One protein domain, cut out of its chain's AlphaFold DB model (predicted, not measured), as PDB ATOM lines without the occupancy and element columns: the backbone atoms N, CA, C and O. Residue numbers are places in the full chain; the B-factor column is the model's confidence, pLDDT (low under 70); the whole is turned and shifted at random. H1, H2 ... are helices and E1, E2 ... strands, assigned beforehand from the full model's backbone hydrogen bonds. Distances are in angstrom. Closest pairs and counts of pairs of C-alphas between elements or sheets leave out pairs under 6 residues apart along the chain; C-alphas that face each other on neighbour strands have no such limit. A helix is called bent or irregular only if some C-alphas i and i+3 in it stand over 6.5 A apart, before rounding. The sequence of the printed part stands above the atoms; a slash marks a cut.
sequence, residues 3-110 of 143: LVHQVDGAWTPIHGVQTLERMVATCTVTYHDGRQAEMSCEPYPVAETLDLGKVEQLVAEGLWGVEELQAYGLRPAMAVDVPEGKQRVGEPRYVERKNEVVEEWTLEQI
ATOM      1  N   LEU A   3     -15.895  44.827   0.788       95.00
ATOM      2  CA  LEU A   3     -16.081  45.169  -0.620       95.00
ATOM      3  C   LEU A   3     -16.516  46.626  -0.744       95.00
ATOM      4  O   LEU A   3     -17.334  47.119   0.035       95.00
ATOM      5  N   VAL A   4     -15.967  47.308  -1.742       95.31
ATOM      6  CA  VAL A   4     -16.309  48.689  -2.066       95.31
ATOM      7  C   VAL A   4     -16.718  48.817  -3.525       95.31
ATOM      8  O   VAL A   4     -16.269  48.051  -4.382       95.31
ATOM      9  N   HIS A   5     -17.531  49.827  -3.809       94.25
ATOM     10  CA  HIS A   5     -17.887  50.250  -5.160       94.25
ATOM     11  C   HIS A   5     -17.722  51.765  -5.304       94.25
ATOM     12  O   HIS A   5     -17.728  52.489  -4.305       94.25
ATOM     13  N   GLN A   6     -17.545  52.248  -6.535       89.75
ATOM     14  CA  GLN A   6     -17.515  53.687  -6.794       89.75
ATOM     15  C   GLN A   6     -18.932  54.251  -6.901       89.75
ATOM     16  O   GLN A   6     -19.729  53.805  -7.723       89.75
ATOM     17  N   VAL A   7     -19.201  55.284  -6.106       85.19
ATOM     18  CA  VAL A   7     -20.397  56.130  -6.181       85.19
ATOM     19  C   VAL A   7     -19.923  57.569  -6.280       85.19
ATOM     20  O   VAL A   7     -19.154  58.018  -5.432       85.19
ATOM     21  N   ASP A   8     -20.319  58.276  -7.338       86.00
ATOM     22  CA  ASP A   8     -19.956  59.683  -7.572       86.00
ATOM     23  C   ASP A   8     -18.443  59.975  -7.448       86.00
ATOM     24  O   ASP A   8     -18.017  61.035  -6.990       86.00
ATOM     25  N   GLY A   9     -17.606  59.014  -7.853       85.00
ATOM     26  CA  GLY A   9     -16.144  59.121  -7.796       85.00
ATOM     27  C   GLY A   9     -15.516  58.824  -6.427       85.00
ATOM     28  O   GLY A   9     -14.298  58.937  -6.292       85.00
ATOM     29  N   ALA A  10     -16.300  58.413  -5.428       89.81
ATOM     30  CA  ALA A  10     -15.822  57.981  -4.118       89.81
ATOM     31  C   ALA A  10     -16.022  56.473  -3.910       89.81
ATOM     32  O   ALA A  10     -17.059  55.912  -4.264       89.81
ATOM     33  N   TRP A  11     -15.040  55.812  -3.292       94.31
ATOM     34  CA  TRP A  11     -15.182  54.422  -2.862       94.31
ATOM     35  C   TRP A  11     -16.067  54.353  -1.618       94.31
ATOM     36  O   TRP A  11     -15.769  54.970  -0.597       94.31
ATOM     37  N   THR A  12     -17.149  53.589  -1.710       93.94
ATOM     38  CA  THR A  12     -18.137  53.414  -0.641       93.94
ATOM     39  C   THR A  12     -18.270  51.924  -0.337       93.94
ATOM     40  O   THR A  12     -18.226  51.118  -1.271       93.94
ATOM     41  N   PRO A  13     -18.383  51.515   0.938       94.31
ATOM     42  CA  PRO A  13     -18.578  50.115   1.281       94.31
ATOM     43  C   PRO A  13     -19.961  49.654   0.826       94.31
ATOM     44  O   PRO A  13     -20.938  50.399   0.907       94.31
ATOM     45  N   ILE A  14     -20.034  48.423   0.336       94.94
ATOM     46  CA  ILE A  14     -21.258  47.856  -0.220       94.94
ATOM     47  C   ILE A  14     -21.526  46.486   0.398       94.94
ATOM     48  O   ILE A  14     -20.620  45.669   0.545       94.94
ATOM     49  N   HIS A  15     -22.779  46.249   0.793       93.88
ATOM     50  CA  HIS A  15     -23.172  45.077   1.575       93.88
ATOM     51  C   HIS A  15     -24.556  44.553   1.184       93.88
ATOM     52  O   HIS A  15     -25.371  45.266   0.592       93.88
ATOM     53  N   GLY A  16     -24.838  43.317   1.597       94.81
ATOM     54  CA  GLY A  16     -26.139  42.680   1.422       94.81
ATOM     55  C   GLY A  16     -26.440  42.333  -0.033       94.81
ATOM     56  O   GLY A  16     -25.538  42.066  -0.823       94.81
ATOM     57  N   VAL A  17     -27.726  42.315  -0.375       96.44
ATOM     58  CA  VAL A  17     -28.184  42.011  -1.734       96.44
ATOM     59  C   VAL A  17     -28.257  43.301  -2.541       96.44
ATOM     60  O   VAL A  17     -28.959  44.231  -2.149       96.44
ATOM     61  N   GLN A  18     -27.539  43.349  -3.661       94.94
ATOM     62  CA  GLN A  18     -27.404  44.533  -4.507       94.94
ATOM     63  C   GLN A  18     -27.623  44.179  -5.969       94.94
ATOM     64  O   GLN A  18     -27.204  43.119  -6.424       94.94
ATOM     65  N   THR A  19     -28.248  45.084  -6.716       94.31
ATOM     66  CA  THR A  19     -28.319  44.986  -8.175       94.31
ATOM     67  C   THR A  19     -27.199  45.829  -8.766       94.31
ATOM     68  O   THR A  19     -27.181  47.045  -8.583       94.31
ATOM     69  N   LEU A  20     -26.258  45.177  -9.445       93.06
ATOM     70  CA  LEU A  20     -25.076  45.792 -10.042       93.06
ATOM     71  C   LEU A  20     -25.073  45.574 -11.553       93.06
ATOM     72  O   LEU A  20     -25.620  44.594 -12.054       93.06
ATOM     73  N   GLU A  21     -24.445  46.493 -12.276       92.31
ATOM     74  CA  GLU A  21     -24.247  46.352 -13.713       92.31
ATOM     75  C   GLU A  21     -22.936  45.623 -14.002       92.31
ATOM     76  O   GLU A  21     -21.890  45.925 -13.425       92.31
ATOM     77  N   ARG A  22     -22.999  44.679 -14.937       90.38
ATOM     78  CA  ARG A  22     -21.850  43.989 -15.517       90.38
ATOM     79  C   ARG A  22     -21.878  44.169 -17.024       90.38
ATOM     80  O   ARG A  22     -22.912  43.981 -17.661       90.38
ATOM     81  N   MET A  23     -20.727  44.483 -17.607       87.94
ATOM     82  CA  MET A  23     -20.593  44.544 -19.062       87.94
ATOM     83  C   MET A  23     -20.497  43.127 -19.632       87.94
ATOM     84  O   MET A  23     -19.605  42.358 -19.268       87.94
ATOM     85  N   VAL A  24     -21.405  42.781 -20.541       89.19
ATOM     86  CA  VAL A  24     -21.429  41.495 -21.244       89.19
ATOM     87  C   VAL A  24     -21.149  41.738 -22.721       89.19
ATOM     88  O   VAL A  24     -21.746  42.618 -23.326       89.19
ATOM     89  N   ALA A  25     -20.240  40.957 -23.303       90.25
ATOM     90  CA  ALA A  25     -19.851  41.052 -24.715       90.25
ATOM     91  C   ALA A  25     -20.246  39.802 -25.524       90.25
ATOM     92  O   ALA A  25     -19.707  39.557 -26.603       90.25
ATOM     93  N   THR A  26     -21.162  38.994 -24.989       91.75
ATOM     94  CA  THR A  26     -21.671  37.768 -25.612       91.75
ATOM     95  C   THR A  26     -23.173  37.892 -25.798       91.75
ATOM     96  O   THR A  26     -23.879  38.254 -24.864       91.75
ATOM     97  N   CYS A  27     -23.669  37.557 -26.981       89.06
ATOM     98  CA  CYS A  27     -25.089  37.570 -27.302       89.06
ATOM     99  C   CYS A  27     -25.508  36.252 -27.945       89.06
ATOM    100  O   CYS A  27     -24.756  35.612 -28.685       89.06
ATOM    101  N   THR A  28     -26.748  35.866 -27.667       92.44
ATOM    102  CA  THR A  28     -27.364  34.671 -28.233       92.44
ATOM    103  C   THR A  28     -28.049  35.026 -29.545       92.44
ATOM    104  O   THR A  28     -29.025  35.775 -29.564       92.44
ATOM    105  N   VAL A  29     -27.580  34.450 -30.649       91.06
ATOM    106  CA  VAL A  29     -28.251  34.543 -31.948       91.06
ATOM    107  C   VAL A  29     -29.090  33.303 -32.177       91.06
ATOM    108  O   VAL A  29     -28.611  32.179 -32.045       91.06
ATOM    109  N   THR A  30     -30.350  33.523 -32.547       94.62
ATOM    110  CA  THR A  30     -31.269  32.460 -32.958       94.62
ATOM    111  C   THR A  30     -31.360  32.444 -34.481       94.62
ATOM    112  O   THR A  30     -31.774  33.429 -35.091       94.62
ATOM    113  N   TYR A  31     -30.958  31.337 -35.100       90.00
ATOM    114  CA  TYR A  31     -31.077  31.125 -36.542       90.00
ATOM    115  C   TYR A  31     -32.532  30.821 -36.926       90.00
ATOM    116  O   TYR A  31     -33.332  30.378 -36.104       90.00
ATOM    117  N   HIS A  32     -32.879  30.996 -38.204       90.50
ATOM    118  CA  HIS A  32     -34.229  30.705 -38.711       90.50
ATOM    119  C   HIS A  32     -34.677  29.246 -38.515       90.50
ATOM    120  O   HIS A  32     -35.873  28.977 -38.491       90.50
ATOM    121  N   ASP A  33     -33.731  28.317 -38.369       93.75
ATOM    122  CA  ASP A  33     -33.984  26.898 -38.095       93.75
ATOM    123  C   ASP A  33     -34.120  26.575 -36.593       93.75
ATOM    124  O   ASP A  33     -34.222  25.409 -36.217       93.75
ATOM    125  N   GLY A  34     -34.122  27.597 -35.730       91.81
ATOM    126  CA  GLY A  34     -34.280  27.467 -34.283       91.81
ATOM    127  C   GLY A  34     -32.998  27.118 -33.529       91.81
ATOM    128  O   GLY A  34     -33.029  27.048 -32.300       91.81
ATOM    129  N   ARG A  35     -31.859  26.926 -34.209       94.62
ATOM    130  CA  ARG A  35     -30.575  26.774 -33.514       94.62
ATOM    131  C   ARG A  35     -30.198  28.074 -32.811       94.62
ATOM    132  O   ARG A  35     -30.441  29.162 -33.329       94.62
ATOM    133  N   GLN A  36     -29.556  27.949 -31.658       95.38
ATOM    134  CA  GLN A  36     -28.972  29.069 -30.928       95.38
ATOM    135  C   GLN A  36     -27.453  28.943 -30.921       95.38
ATOM    136  O   GLN A  36     -26.919  27.840 -30.790       95.38
ATOM    137  N   ALA A  37     -26.762  30.065 -31.082       92.75
ATOM    138  CA  ALA A  37     -25.321  30.150 -30.897       92.75
ATOM    139  C   ALA A  37     -24.968  31.405 -30.104       92.75
ATOM    140  O   ALA A  37     -25.556  32.467 -30.316       92.75
ATOM    141  N   GLU A  38     -23.987  31.275 -29.220       94.00
ATOM    142  CA  GLU A  38     -23.348  32.414 -28.573       94.00
ATOM    143  C   GLU A  38     -22.292  32.999 -29.507       94.00
ATOM    144  O   GLU A  38     -21.491  32.273 -30.099       94.00
ATOM    145  N   MET A  39     -22.300  34.318 -29.655       93.00
ATOM    146  CA  MET A  39     -21.291  35.043 -30.417       93.00
ATOM    147  C   MET A  39     -20.873  36.318 -29.702       93.00
ATOM    148  O   MET A  39     -21.616  36.859 -28.884       93.00
ATOM    149  N   SER A  40     -19.674  36.794 -30.020       92.94
ATOM    150  CA  SER A  40     -19.180  38.074 -29.525       92.94
ATOM    151  C   SER A  40     -19.949  39.238 -30.150       92.94
ATOM    152  O   SER A  40     -20.231  39.230 -31.348       92.94
ATOM    153  N   CYS A  41     -20.235  40.259 -29.354       91.69
ATOM    154  CA  CYS A  41     -20.839  41.516 -29.788       91.69
ATOM    155  C   CYS A  41     -20.307  42.699 -28.981       91.69
ATOM    156  O   CYS A  41     -19.465  42.540 -28.095       91.69
ATOM    157  N   GLU A  42     -20.768  43.901 -29.333       91.81
ATOM    158  CA  GLU A  42     -20.441  45.115 -28.593       91.81
ATOM    159  C   GLU A  42     -20.846  44.965 -27.117       91.81
ATOM    160  O   GLU A  42     -21.970  44.532 -26.849       91.81
ATOM    161  N   PRO A  43     -19.955  45.295 -26.162       90.38
ATOM    162  CA  PRO A  43     -20.266  45.197 -24.746       90.38
ATOM    163  C   PRO A  43     -21.499  46.024 -24.374       90.38
ATOM    164  O   PRO A  43     -21.563  47.215 -24.677       90.38
ATOM    165  N   TYR A  44     -22.442  45.414 -23.664       88.19
ATOM    166  CA  TYR A  44     -23.643  46.076 -23.162       88.19
ATOM    167  C   TYR A  44     -23.826  45.821 -21.659       88.19
ATOM    168  O   TYR A  44     -23.433  44.756 -21.169       88.19
ATOM    169  N   PRO A  45     -24.391  46.784 -20.908       90.00
ATOM    170  CA  PRO A  45     -24.620  46.619 -19.481       90.00
ATOM    171  C   PRO A  45     -25.786  45.659 -19.238       90.00
ATOM    172  O   PRO A  45     -26.847  45.759 -19.859       90.00
ATOM    173  N   VAL A  46     -25.589  44.730 -18.310       92.56
ATOM    174  CA  VAL A  46     -26.621  43.828 -17.800       92.56
ATOM    175  C   VAL A  46     -26.710  44.013 -16.296       92.56
ATOM    176  O   VAL A  46     -25.704  43.913 -15.598       92.56
ATOM    177  N   ALA A  47     -27.919  44.275 -15.805       94.62
ATOM    178  CA  ALA A  47     -28.189  44.327 -14.379       94.62
ATOM    179  C   ALA A  47     -28.304  42.904 -13.815       94.62
ATOM    180  O   ALA A  47     -29.114  42.102 -14.287       94.62
ATOM    181  N   GLU A  48     -27.521  42.610 -12.786       94.06
ATOM    182  CA  GLU A  48     -27.513  41.333 -12.086       94.06
ATOM    183  C   GLU A  48     -27.610  41.569 -10.580       94.06
ATOM    184  O   GLU A  48     -26.994  42.481 -10.029       94.06
ATOM    185  N   THR A  49     -28.412  40.753  -9.901       95.75
ATOM    186  CA  THR A  49     -28.557  40.829  -8.449       95.75
ATOM    187  C   THR A  49     -27.584  39.869  -7.785       95.75
ATOM    188  O   THR A  49     -27.682  38.656  -7.966       95.75
ATOM    189  N   LEU A  50     -26.682  40.416  -6.977       94.94
ATOM    190  CA  LEU A  50     -25.676  39.678  -6.227       94.94
ATOM    191  C   LEU A  50     -25.954  39.752  -4.727       94.94
ATOM    192  O   LEU A  50     -26.303  40.803  -4.195       94.94
ATOM    193  N   ASP A  51     -25.745  38.633  -4.039       96.44
ATOM    194  CA  ASP A  51     -25.593  38.604  -2.584       96.44
ATOM    195  C   ASP A  51     -24.112  38.809  -2.253       96.44
ATOM    196  O   ASP A  51     -23.286  37.917  -2.465       96.44
ATOM    197  N   LEU A  52     -23.767  39.992  -1.749       95.69
ATOM    198  CA  LEU A  52     -22.381  40.354  -1.481       95.69
ATOM    199  C   LEU A  52     -21.763  39.562  -0.329       95.69
ATOM    200  O   LEU A  52     -20.556  39.352  -0.345       95.69
ATOM    201  N   GLY A  53     -22.562  39.034   0.604       94.88
ATOM    202  CA  GLY A  53     -22.045  38.118   1.623       94.88
ATOM    203  C   GLY A  53     -21.543  36.813   0.997       94.88
ATOM    204  O   GLY A  53     -20.492  36.292   1.370       94.88
ATOM    205  N   LYS A  54     -22.246  36.321  -0.031       95.00
ATOM    206  CA  LYS A  54     -21.790  35.169  -0.818       95.00
ATOM    207  C   LYS A  54     -20.570  35.508  -1.675       95.00
ATOM    208  O   LYS A  54     -19.670  34.682  -1.787       95.00
ATOM    209  N   VAL A  55     -20.514  36.702  -2.263       95.50
ATOM    210  CA  VAL A  55     -19.332  37.155  -3.021       95.50
ATOM    211  C   VAL A  55     -18.097  37.210  -2.120       95.50
ATOM    212  O   VAL A  55     -17.052  36.685  -2.492       95.50
ATOM    213  N   GLU A  56     -18.212  37.771  -0.916       94.44
ATOM    214  CA  GLU A  56     -17.126  37.786   0.071       94.44
ATOM    215  C   GLU A  56     -16.632  36.371   0.402       94.44
ATOM    216  O   GLU A  56     -15.421  36.143   0.459       94.44
ATOM    217  N   GLN A  57     -17.550  35.411   0.559       94.56
ATOM    218  CA  GLN A  57     -17.203  34.005   0.761       94.56
ATOM    219  C   GLN A  57     -16.446  33.418  -0.442       94.56
ATOM    220  O   GLN A  57     -15.407  32.790  -0.254       94.56
ATOM    221  N   LEU A  58     -16.916  33.652  -1.673       95.75
ATOM    222  CA  LEU A  58     -16.256  33.162  -2.892       95.75
ATOM    223  C   LEU A  58     -14.832  33.709  -3.040       95.75
ATOM    224  O   LEU A  58     -13.934  32.984  -3.467       95.75
ATOM    225  N   VAL A  59     -14.607  34.968  -2.660       94.75
ATOM    226  CA  VAL A  59     -13.263  35.560  -2.651       94.75
ATOM    227  C   VAL A  59     -12.395  34.925  -1.565       94.75
ATOM    228  O   VAL A  59     -11.243  34.581  -1.824       94.75
ATOM    229  N   ALA A  60     -12.937  34.717  -0.361       93.62
ATOM    230  CA  ALA A  60     -12.212  34.070   0.732       93.62
ATOM    231  C   ALA A  60     -11.815  32.617   0.408       93.62
ATOM    232  O   ALA A  60     -10.757  32.155   0.832       93.62
ATOM    233  N   GLU A  61     -12.636  31.913  -0.372       95.69
ATOM    234  CA  GLU A  61     -12.365  30.564  -0.883       95.69
ATOM    235  C   GLU A  61     -11.413  30.553  -2.096       95.69
ATOM    236  O   GLU A  61     -11.027  29.485  -2.568       95.69
ATOM    237  N   GLY A  62     -11.015  31.725  -2.605       93.50
ATOM    238  CA  GLY A  62     -10.150  31.864  -3.780       93.50
ATOM    239  C   GLY A  62     -10.831  31.509  -5.105       93.50
ATOM    240  O   GLY A  62     -10.147  31.311  -6.106       93.50
ATOM    241  N   LEU A  63     -12.164  31.410  -5.119       95.19
ATOM    242  CA  LEU A  63     -12.958  31.118  -6.314       95.19
ATOM    243  C   LEU A  63     -13.205  32.368  -7.159       95.19
ATOM    244  O   LEU A  63     -13.360  32.254  -8.371       95.19
ATOM    245  N   TRP A  64     -13.269  33.540  -6.523       95.31
ATOM    246  CA  TRP A  64     -13.374  34.838  -7.188       95.31
ATOM    247  C   TRP A  64     -12.132  35.678  -6.911       95.31
ATOM    248  O   TRP A  64     -11.708  35.819  -5.763       95.31
ATOM    249  N   GLY A  65     -11.564  36.247  -7.970       92.31
ATOM    250  CA  GLY A  65     -10.420  37.135  -7.917       92.31
ATOM    251  C   GLY A  65     -10.785  38.580  -8.238       92.31
ATOM    252  O   GLY A  65     -11.939  39.011  -8.213       92.31
ATOM    253  N   VAL A  66      -9.749  39.360  -8.537       89.75
ATOM    254  CA  VAL A  66      -9.881  40.787  -8.852       89.75
ATOM    255  C   VAL A  66     -10.660  41.008 -10.152       89.75
ATOM    256  O   VAL A  66     -11.407  41.977 -10.237       89.75
ATOM    257  N   GLU A  67     -10.512  40.132 -11.144       90.44
ATOM    258  CA  GLU A  67     -11.176  40.268 -12.447       90.44
ATOM    259  C   GLU A  67     -12.693  40.080 -12.331       90.44
ATOM    260  O   GLU A  67     -13.454  40.906 -12.839       90.44
ATOM    261  N   GLU A  68     -13.142  39.057 -11.594       92.81
ATOM    262  CA  GLU A  68     -14.566  38.823 -11.339       92.81
ATOM    263  C   GLU A  68     -15.202  40.000 -10.599       92.81
ATOM    264  O   GLU A  68     -16.293  40.433 -10.959       92.81
ATOM    265  N   LEU A  69     -14.513  40.562  -9.600       92.69
ATOM    266  CA  LEU A  69     -14.995  41.735  -8.866       92.69
ATOM    267  C   LEU A  69     -15.047  42.983  -9.757       92.69
ATOM    268  O   LEU A  69     -16.052  43.699  -9.763       92.69
ATOM    269  N   GLN A  70     -14.004  43.225 -10.555       90.12
ATOM    270  CA  GLN A  70     -13.940  44.372 -11.462       90.12
ATOM    271  C   GLN A  70     -15.042  44.346 -12.523       90.12
ATOM    272  O   GLN A  70     -15.517  45.412 -12.914       90.12
ATOM    273  N   ALA A  71     -15.499  43.162 -12.944       89.94
ATOM    274  CA  ALA A  71     -16.618  43.030 -13.876       89.94
ATOM    275  C   ALA A  71     -17.928  43.646 -13.347       89.94
ATOM    276  O   ALA A  71     -18.775  44.019 -14.155       89.94
ATOM    277  N   TYR A  72     -18.069  43.785 -12.023       90.88
ATOM    278  CA  TYR A  72     -19.193  44.444 -11.345       90.88
ATOM    279  C   TYR A  72     -18.822  45.819 -10.763       90.88
ATOM    280  O   TYR A  72     -19.551  46.364  -9.936       90.88
ATOM    281  N   GLY A  73     -17.657  46.369 -11.126       90.00
ATOM    282  CA  GLY A  73     -17.151  47.622 -10.554       90.00
ATOM    283  C   GLY A  73     -16.780  47.526  -9.069       90.00
ATOM    284  O   GLY A  73     -16.680  48.551  -8.390       90.00
ATOM    285  N   LEU A  74     -16.580  46.309  -8.553       93.69
ATOM    286  CA  LEU A  74     -16.223  46.057  -7.162       93.69
ATOM    287  C   LEU A  74     -14.708  45.990  -6.986       93.69
ATOM    288  O   LEU A  74     -13.969  45.518  -7.854       93.69
ATOM    289  N   ARG A  75     -14.240  46.408  -5.810       94.38
ATOM    290  CA  ARG A  75     -12.867  46.166  -5.358       94.38
ATOM    291  C   ARG A  75     -12.835  45.743  -3.889       94.38
ATOM    292  O   ARG A  75     -13.657  46.214  -3.104       94.38
ATOM    293  N   PRO A  76     -11.887  44.878  -3.491       93.75
ATOM    294  CA  PRO A  76     -11.626  44.632  -2.084       93.75
ATOM    295  C   PRO A  76     -10.863  45.822  -1.490       93.75
ATOM    296  O   PRO A  76      -9.879  46.290  -2.068       93.75
ATOM    297  N   ALA A  77     -11.306  46.306  -0.333       93.88
ATOM    298  CA  ALA A  77     -10.561  47.280   0.450       93.88
ATOM    299  C   ALA A  77      -9.583  46.567   1.393       93.88
ATOM    300  O   ALA A  77      -9.955  45.660   2.145       93.88
ATOM    301  N   MET A  78      -8.324  46.995   1.358       92.00
ATOM    302  CA  MET A  78      -7.283  46.533   2.263       92.00
ATOM    303  C   MET A  78      -7.409  47.251   3.606       92.00
ATOM    304  O   MET A  78      -7.304  48.476   3.680       92.00
ATOM    305  N   ALA A  79      -7.596  46.478   4.672       88.75
ATOM    306  CA  ALA A  79      -7.592  47.003   6.028       88.75
ATOM    307  C   ALA A  79      -6.175  47.415   6.449       88.75
ATOM    308  O   ALA A  79      -5.207  46.706   6.178       88.75
ATOM    309  N   VAL A  80      -6.061  48.546   7.147       86.50
ATOM    310  CA  VAL A  80      -4.800  48.995   7.751       86.50
ATOM    311  C   VAL A  80      -4.727  48.548   9.209       86.50
ATOM    312  O   VAL A  80      -5.685  48.713   9.980       86.50
ATOM    313  N   ASP A  81      -3.569  48.009   9.591       88.31
ATOM    314  CA  ASP A  81      -3.272  47.654  10.976       88.31
ATOM    315  C   ASP A  81      -3.268  48.892  11.873       88.31
ATOM    316  O   ASP A  81      -2.727  49.949  11.535       88.31
ATOM    317  N   VAL A  82      -3.872  48.753  13.051       89.31
ATOM    318  CA  VAL A  82      -3.872  49.808  14.066       89.31
ATOM    319  C   VAL A  82      -2.584  49.677  14.877       89.31
ATOM    320  O   VAL A  82      -2.372  48.629  15.485       89.31
ATOM    321  N   PRO A  83      -1.719  50.708  14.913       90.38
ATOM    322  CA  PRO A  83      -0.516  50.678  15.733       90.38
ATOM    323  C   PRO A  83      -0.842  50.468  17.214       90.38
ATOM    324  O   PRO A  83      -1.869  50.941  17.705       90.38
ATOM    325  N   GLU A  84       0.069  49.819  17.939       90.75
ATOM    326  CA  GLU A  84      -0.071  49.605  19.380       90.75
ATOM    327  C   GLU A  84      -0.297  50.930  20.130       90.75
ATOM    328  O   GLU A  84       0.288  51.968  19.810       90.75
ATOM    329  N   GLY A  85      -1.189  50.904  21.125       89.81
ATOM    330  CA  GLY A  85      -1.552  52.082  21.912       89.81
ATOM    331  C   GLY A  85      -2.474  53.072  21.193       89.81
ATOM    332  O   GLY A  85      -2.823  54.094  21.784       89.81
ATOM    333  N   LYS A  86      -2.902  52.790  19.956       94.50
ATOM    334  CA  LYS A  86      -3.905  53.583  19.238       94.50
ATOM    335  C   LYS A  86      -5.220  52.830  19.072       94.50
ATOM    336  O   LYS A  86      -5.259  51.604  19.082       94.50
ATOM    337  N   GLN A  87      -6.295  53.583  18.893       91.94
ATOM    338  CA  GLN A  87      -7.629  53.081  18.580       91.94
ATOM    339  C   GLN A  87      -8.202  53.793  17.356       91.94
ATOM    340  O   GLN A  87      -7.872  54.948  17.083       91.94
ATOM    341  N   ARG A  88      -9.062  53.086  16.622       93.44
ATOM    342  CA  ARG A  88      -9.848  53.636  15.512       93.44
ATOM    343  C   ARG A  88     -10.973  54.503  16.067       93.44
ATOM    344  O   ARG A  88     -11.626  54.102  17.026       93.44
ATOM    345  N   VAL A  89     -11.210  55.654  15.449       92.19
ATOM    346  CA  VAL A  89     -12.264  56.593  15.850       92.19
ATOM    347  C   VAL A  89     -13.036  57.069  14.622       92.19
ATOM    348  O   VAL A  89     -12.449  57.326  13.570       92.19
ATOM    349  N   GLY A  90     -14.356  57.200  14.768       90.56
ATOM    350  CA  GLY A  90     -15.254  57.661  13.709       90.56
ATOM    351  C   GLY A  90     -15.586  56.577  12.686       90.56
ATOM    352  O   GLY A  90     -15.747  55.413  13.042       90.56
ATOM    353  N   GLU A  91     -15.709  56.981  11.425       90.31
ATOM    354  CA  GLU A  91     -16.006  56.104  10.288       90.31
ATOM    355  C   GLU A  91     -14.773  55.959   9.377       90.31
ATOM    356  O   GLU A  91     -13.982  56.907   9.261       90.31
ATOM    357  N   PRO A  92     -14.596  54.798   8.720       92.38
ATOM    358  CA  PRO A  92     -13.506  54.598   7.780       92.38
ATOM    359  C   PRO A  92     -13.712  55.424   6.510       92.38
ATOM    360  O   PRO A  92     -14.833  55.665   6.062       92.38
ATOM    361  N   ARG A  93     -12.604  55.802   5.880       92.12
ATOM    362  CA  ARG A  93     -12.570  56.370   4.531       92.12
ATOM    363  C   ARG A  93     -11.863  55.400   3.605       92.12
ATOM    364  O   ARG A  93     -10.864  54.802   3.984       92.12
ATOM    365  N   TYR A  94     -12.347  55.280   2.379       94.25
ATOM    366  CA  TYR A  94     -11.765  54.384   1.388       94.25
ATOM    367  C   TYR A  94     -11.072  55.216   0.318       94.25
ATOM    368  O   TYR A  94     -11.708  56.017  -0.368       94.25
ATOM    369  N   VAL A  95      -9.756  55.058   0.197       92.81
ATOM    370  CA  VAL A  95      -8.941  55.827  -0.751       92.81
ATOM    371  C   VAL A  95      -8.123  54.903  -1.631       92.81
ATOM    372  O   VAL A  95      -7.674  53.844  -1.200       92.81
ATOM    373  N   GLU A  96      -7.900  55.315  -2.872       92.38
ATOM    374  CA  GLU A  96      -7.056  54.564  -3.792       92.38
ATOM    375  C   GLU A  96      -5.589  54.985  -3.651       92.38
ATOM    376  O   GLU A  96      -5.240  56.160  -3.777       92.38
ATOM    377  N   ARG A  97      -4.709  54.017  -3.393       89.94
ATOM    378  CA  ARG A  97      -3.258  54.201  -3.307       89.94
ATOM    379  C   ARG A  97      -2.578  53.084  -4.080       89.94
ATOM    380  O   ARG A  97      -2.812  51.919  -3.808       89.94
ATOM    381  N   LYS A  98      -1.703  53.436  -5.028       88.44
ATOM    382  CA  LYS A  98      -0.948  52.457  -5.838       88.44
ATOM    383  C   LYS A  98      -1.845  51.385  -6.496       88.44
ATOM    384  O   LYS A  98      -1.446  50.231  -6.578       88.44
ATOM    385  N   ASN A  99      -3.023  51.789  -6.990       85.81
ATOM    386  CA  ASN A  99      -4.029  50.912  -7.614       85.81
ATOM    387  C   ASN A  99      -4.695  49.898  -6.651       85.81
ATOM    388  O   ASN A  99      -5.345  48.956  -7.098       85.81
ATOM    389  N   GLU A 100      -4.569  50.105  -5.340       90.12
ATOM    390  CA  GLU A 100      -5.277  49.362  -4.294       90.12
ATOM    391  C   GLU A 100      -6.230  50.303  -3.556       90.12
ATOM    392  O   GLU A 100      -5.909  51.475  -3.344       90.12
ATOM    393  N   VAL A 101      -7.397  49.805  -3.144       93.00
ATOM    394  CA  VAL A 101      -8.277  50.565  -2.250       93.00
ATOM    395  C   VAL A 101      -7.895  50.246  -0.814       93.00
ATOM    396  O   VAL A 101      -7.825  49.081  -0.437       93.00
ATOM    397  N   VAL A 102      -7.649  51.276  -0.014       94.25
ATOM    398  CA  VAL A 102      -7.211  51.157   1.376       94.25
ATOM    399  C   VAL A 102      -8.270  51.747   2.296       94.25
ATOM    400  O   VAL A 102      -8.771  52.846   2.055       94.25
ATOM    401  N   GLU A 103      -8.592  51.008   3.352       94.12
ATOM    402  CA  GLU A 103      -9.474  51.436   4.434       94.12
ATOM    403  C   GLU A 103      -8.672  52.264   5.451       94.12
ATOM    404  O   GLU A 103      -7.912  51.742   6.271       94.12
ATOM    405  N   GLU A 104      -8.824  53.581   5.379       91.81
ATOM    406  CA  GLU A 104      -8.194  54.543   6.272       91.81
ATOM    407  C   GLU A 104      -9.084  54.882   7.460       91.81
ATOM    408  O   GLU A 104     -10.244  55.262   7.317       91.81
ATOM    409  N   TRP A 105      -8.488  54.838   8.648       92.94
ATOM    410  CA  TRP A 105      -9.140  55.221   9.891       92.94
ATOM    411  C   TRP A 105      -8.492  56.457  10.490       92.94
ATOM    412  O   TRP A 105      -7.269  56.617  10.457       92.94
ATOM    413  N   THR A 106      -9.311  57.295  11.124       92.56
ATOM    414  CA  THR A 106      -8.781  58.265  12.085       92.56
ATOM    415  C   THR A 106      -8.321  57.495  13.318       92.56
ATOM    416  O   THR A 106      -9.041  56.631  13.820       92.56
ATOM    417  N   LEU A 107      -7.101  57.775  13.777       93.12
ATOM    418  CA  LEU A 107      -6.489  57.075  14.899       93.12
ATOM    419  C   LEU A 107      -6.251  58.032  16.059       93.12
ATOM    420  O   LEU A 107      -5.597  59.062  15.890       93.12
ATOM    421  N   GLU A 108      -6.700  57.637  17.243       92.81
ATOM    422  CA  GLU A 108      -6.460  58.357  18.492       92.81
ATOM    423  C   GLU A 108      -5.662  57.503  19.472       92.81
ATOM    424  O   GLU A 108      -5.603  56.280  19.358       92.81
ATOM    425  N   GLN A 109      -5.026  58.157  20.442       93.06
ATOM    426  CA  GLN A 109      -4.321  57.466  21.514       93.06
ATOM    427  C   GLN A 109      -5.336  56.783  22.440       93.06
ATOM    428  O   GLN A 109      -6.326  57.399  22.839       93.06
ATOM    429  N   ILE A 110      -5.079  55.529  22.815       90.06
ATOM    430  CA  ILE A 110      -5.846  54.862  23.868       90.06
ATOM    431  C   ILE A 110      -5.528  55.578  25.190       90.06
ATOM    432  O   ILE A 110      -4.347  55.677  25.546       90.06
TER     433      ILE A 110
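AT A GLANCE: This is residues 3 to 110 of the 143 residues of an uncharacterized protein of Devosia sp. Root413D1 (UniProt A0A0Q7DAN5). Picture a long rod with two strand-built parts end to end: a curled five-strand sheet, folded back on itself at E5, and beyond it the long hairpin of E3 and E4, which reaches one end of the rod. The hairpin of E6 and E7, part of the folded sheet, runs to the opposite end, and the short helices H1 and H2 lie near the middle. The printed part has 108 residues with two named helices and seven named strands, E1 E2 E3 E4 H1 H2 E5 E6 E7 along the chain, and its class is mostly strand. The large sheet, in the order E2 E1 E5 E7 E6, is mixed, while E3 and E4 make an antiparallel sheet of two. The whole is only just loose, close to extended, with a radius of gyration of the C-alphas of 19.2 A and spans of 74 by 29 by 25 A.

HOW THE PARTS SIT: Start at E5, residues 74 to 79, the hinge of a folded sheet, one sheet bent back into two leaves that face each other: E2, residues 10 to 13, and E1, residues 3 to 7, face E7, residues 100 to 109, and E6, residues 86 to 97. The sheet is strongly twisted. The pairing of E5 is staggered: residues 74 to 76 pair antiparallel with E1, where N 4 and O 75 are 2.9 A apart, and residues 77 to 79 pair parallel with E7, where N 78 and O 101 are 2.8 A apart. Look next at two hairpins, E1 and E2, with N 5 and O 12 at 2.9 A, and E6 and E7, with N 93 and O 104 at 2.8 A. Across the fold, the closest C-alphas of E2 and E6 are Trp 11 and Tyr 94, 5.5 A apart. H1, residues 52 to 60, only grazes this sheet. H2, residues 66 to 70, stands at the sheet's level, with its closest C-alphas to E5 those of Leu 69 and Arg 75, 6.0 A apart. H1 and H2 are near each other, and in both each O i to N i+4 pair is within hydrogen-bond range. E3, residues 17 to 30, and E4, residues 36 to 51, form a hairpin with N 22 and O 46 at 2.9 A; both are apart from E5, E6 and E7.

IN THESE COORDINATES: Find C-alpha 3 at (-16.081, 45.169, -0.620), where E1 begins. E3 measures 32.8 A and bends by 75 degrees at residue 25; E4 measures 30.1 A and bends by 105 degrees at residue 42. E6 measures 22.6 A and bends by 98 degrees at residue 90. E7 runs 27.1 A to C-alpha 109 at (-4.321, 57.466, 21.514). H1 measures 12.2 A.

THE WHOLE: The two C-alphas farthest apart are those of Asp 33 and Ile 110, 73.6 A. The printed part has no cut, and no link is long; E5 to E6 is short and the others are tight. The mean pLDDT of the printed part is 92.3, and no printed residue is under 70.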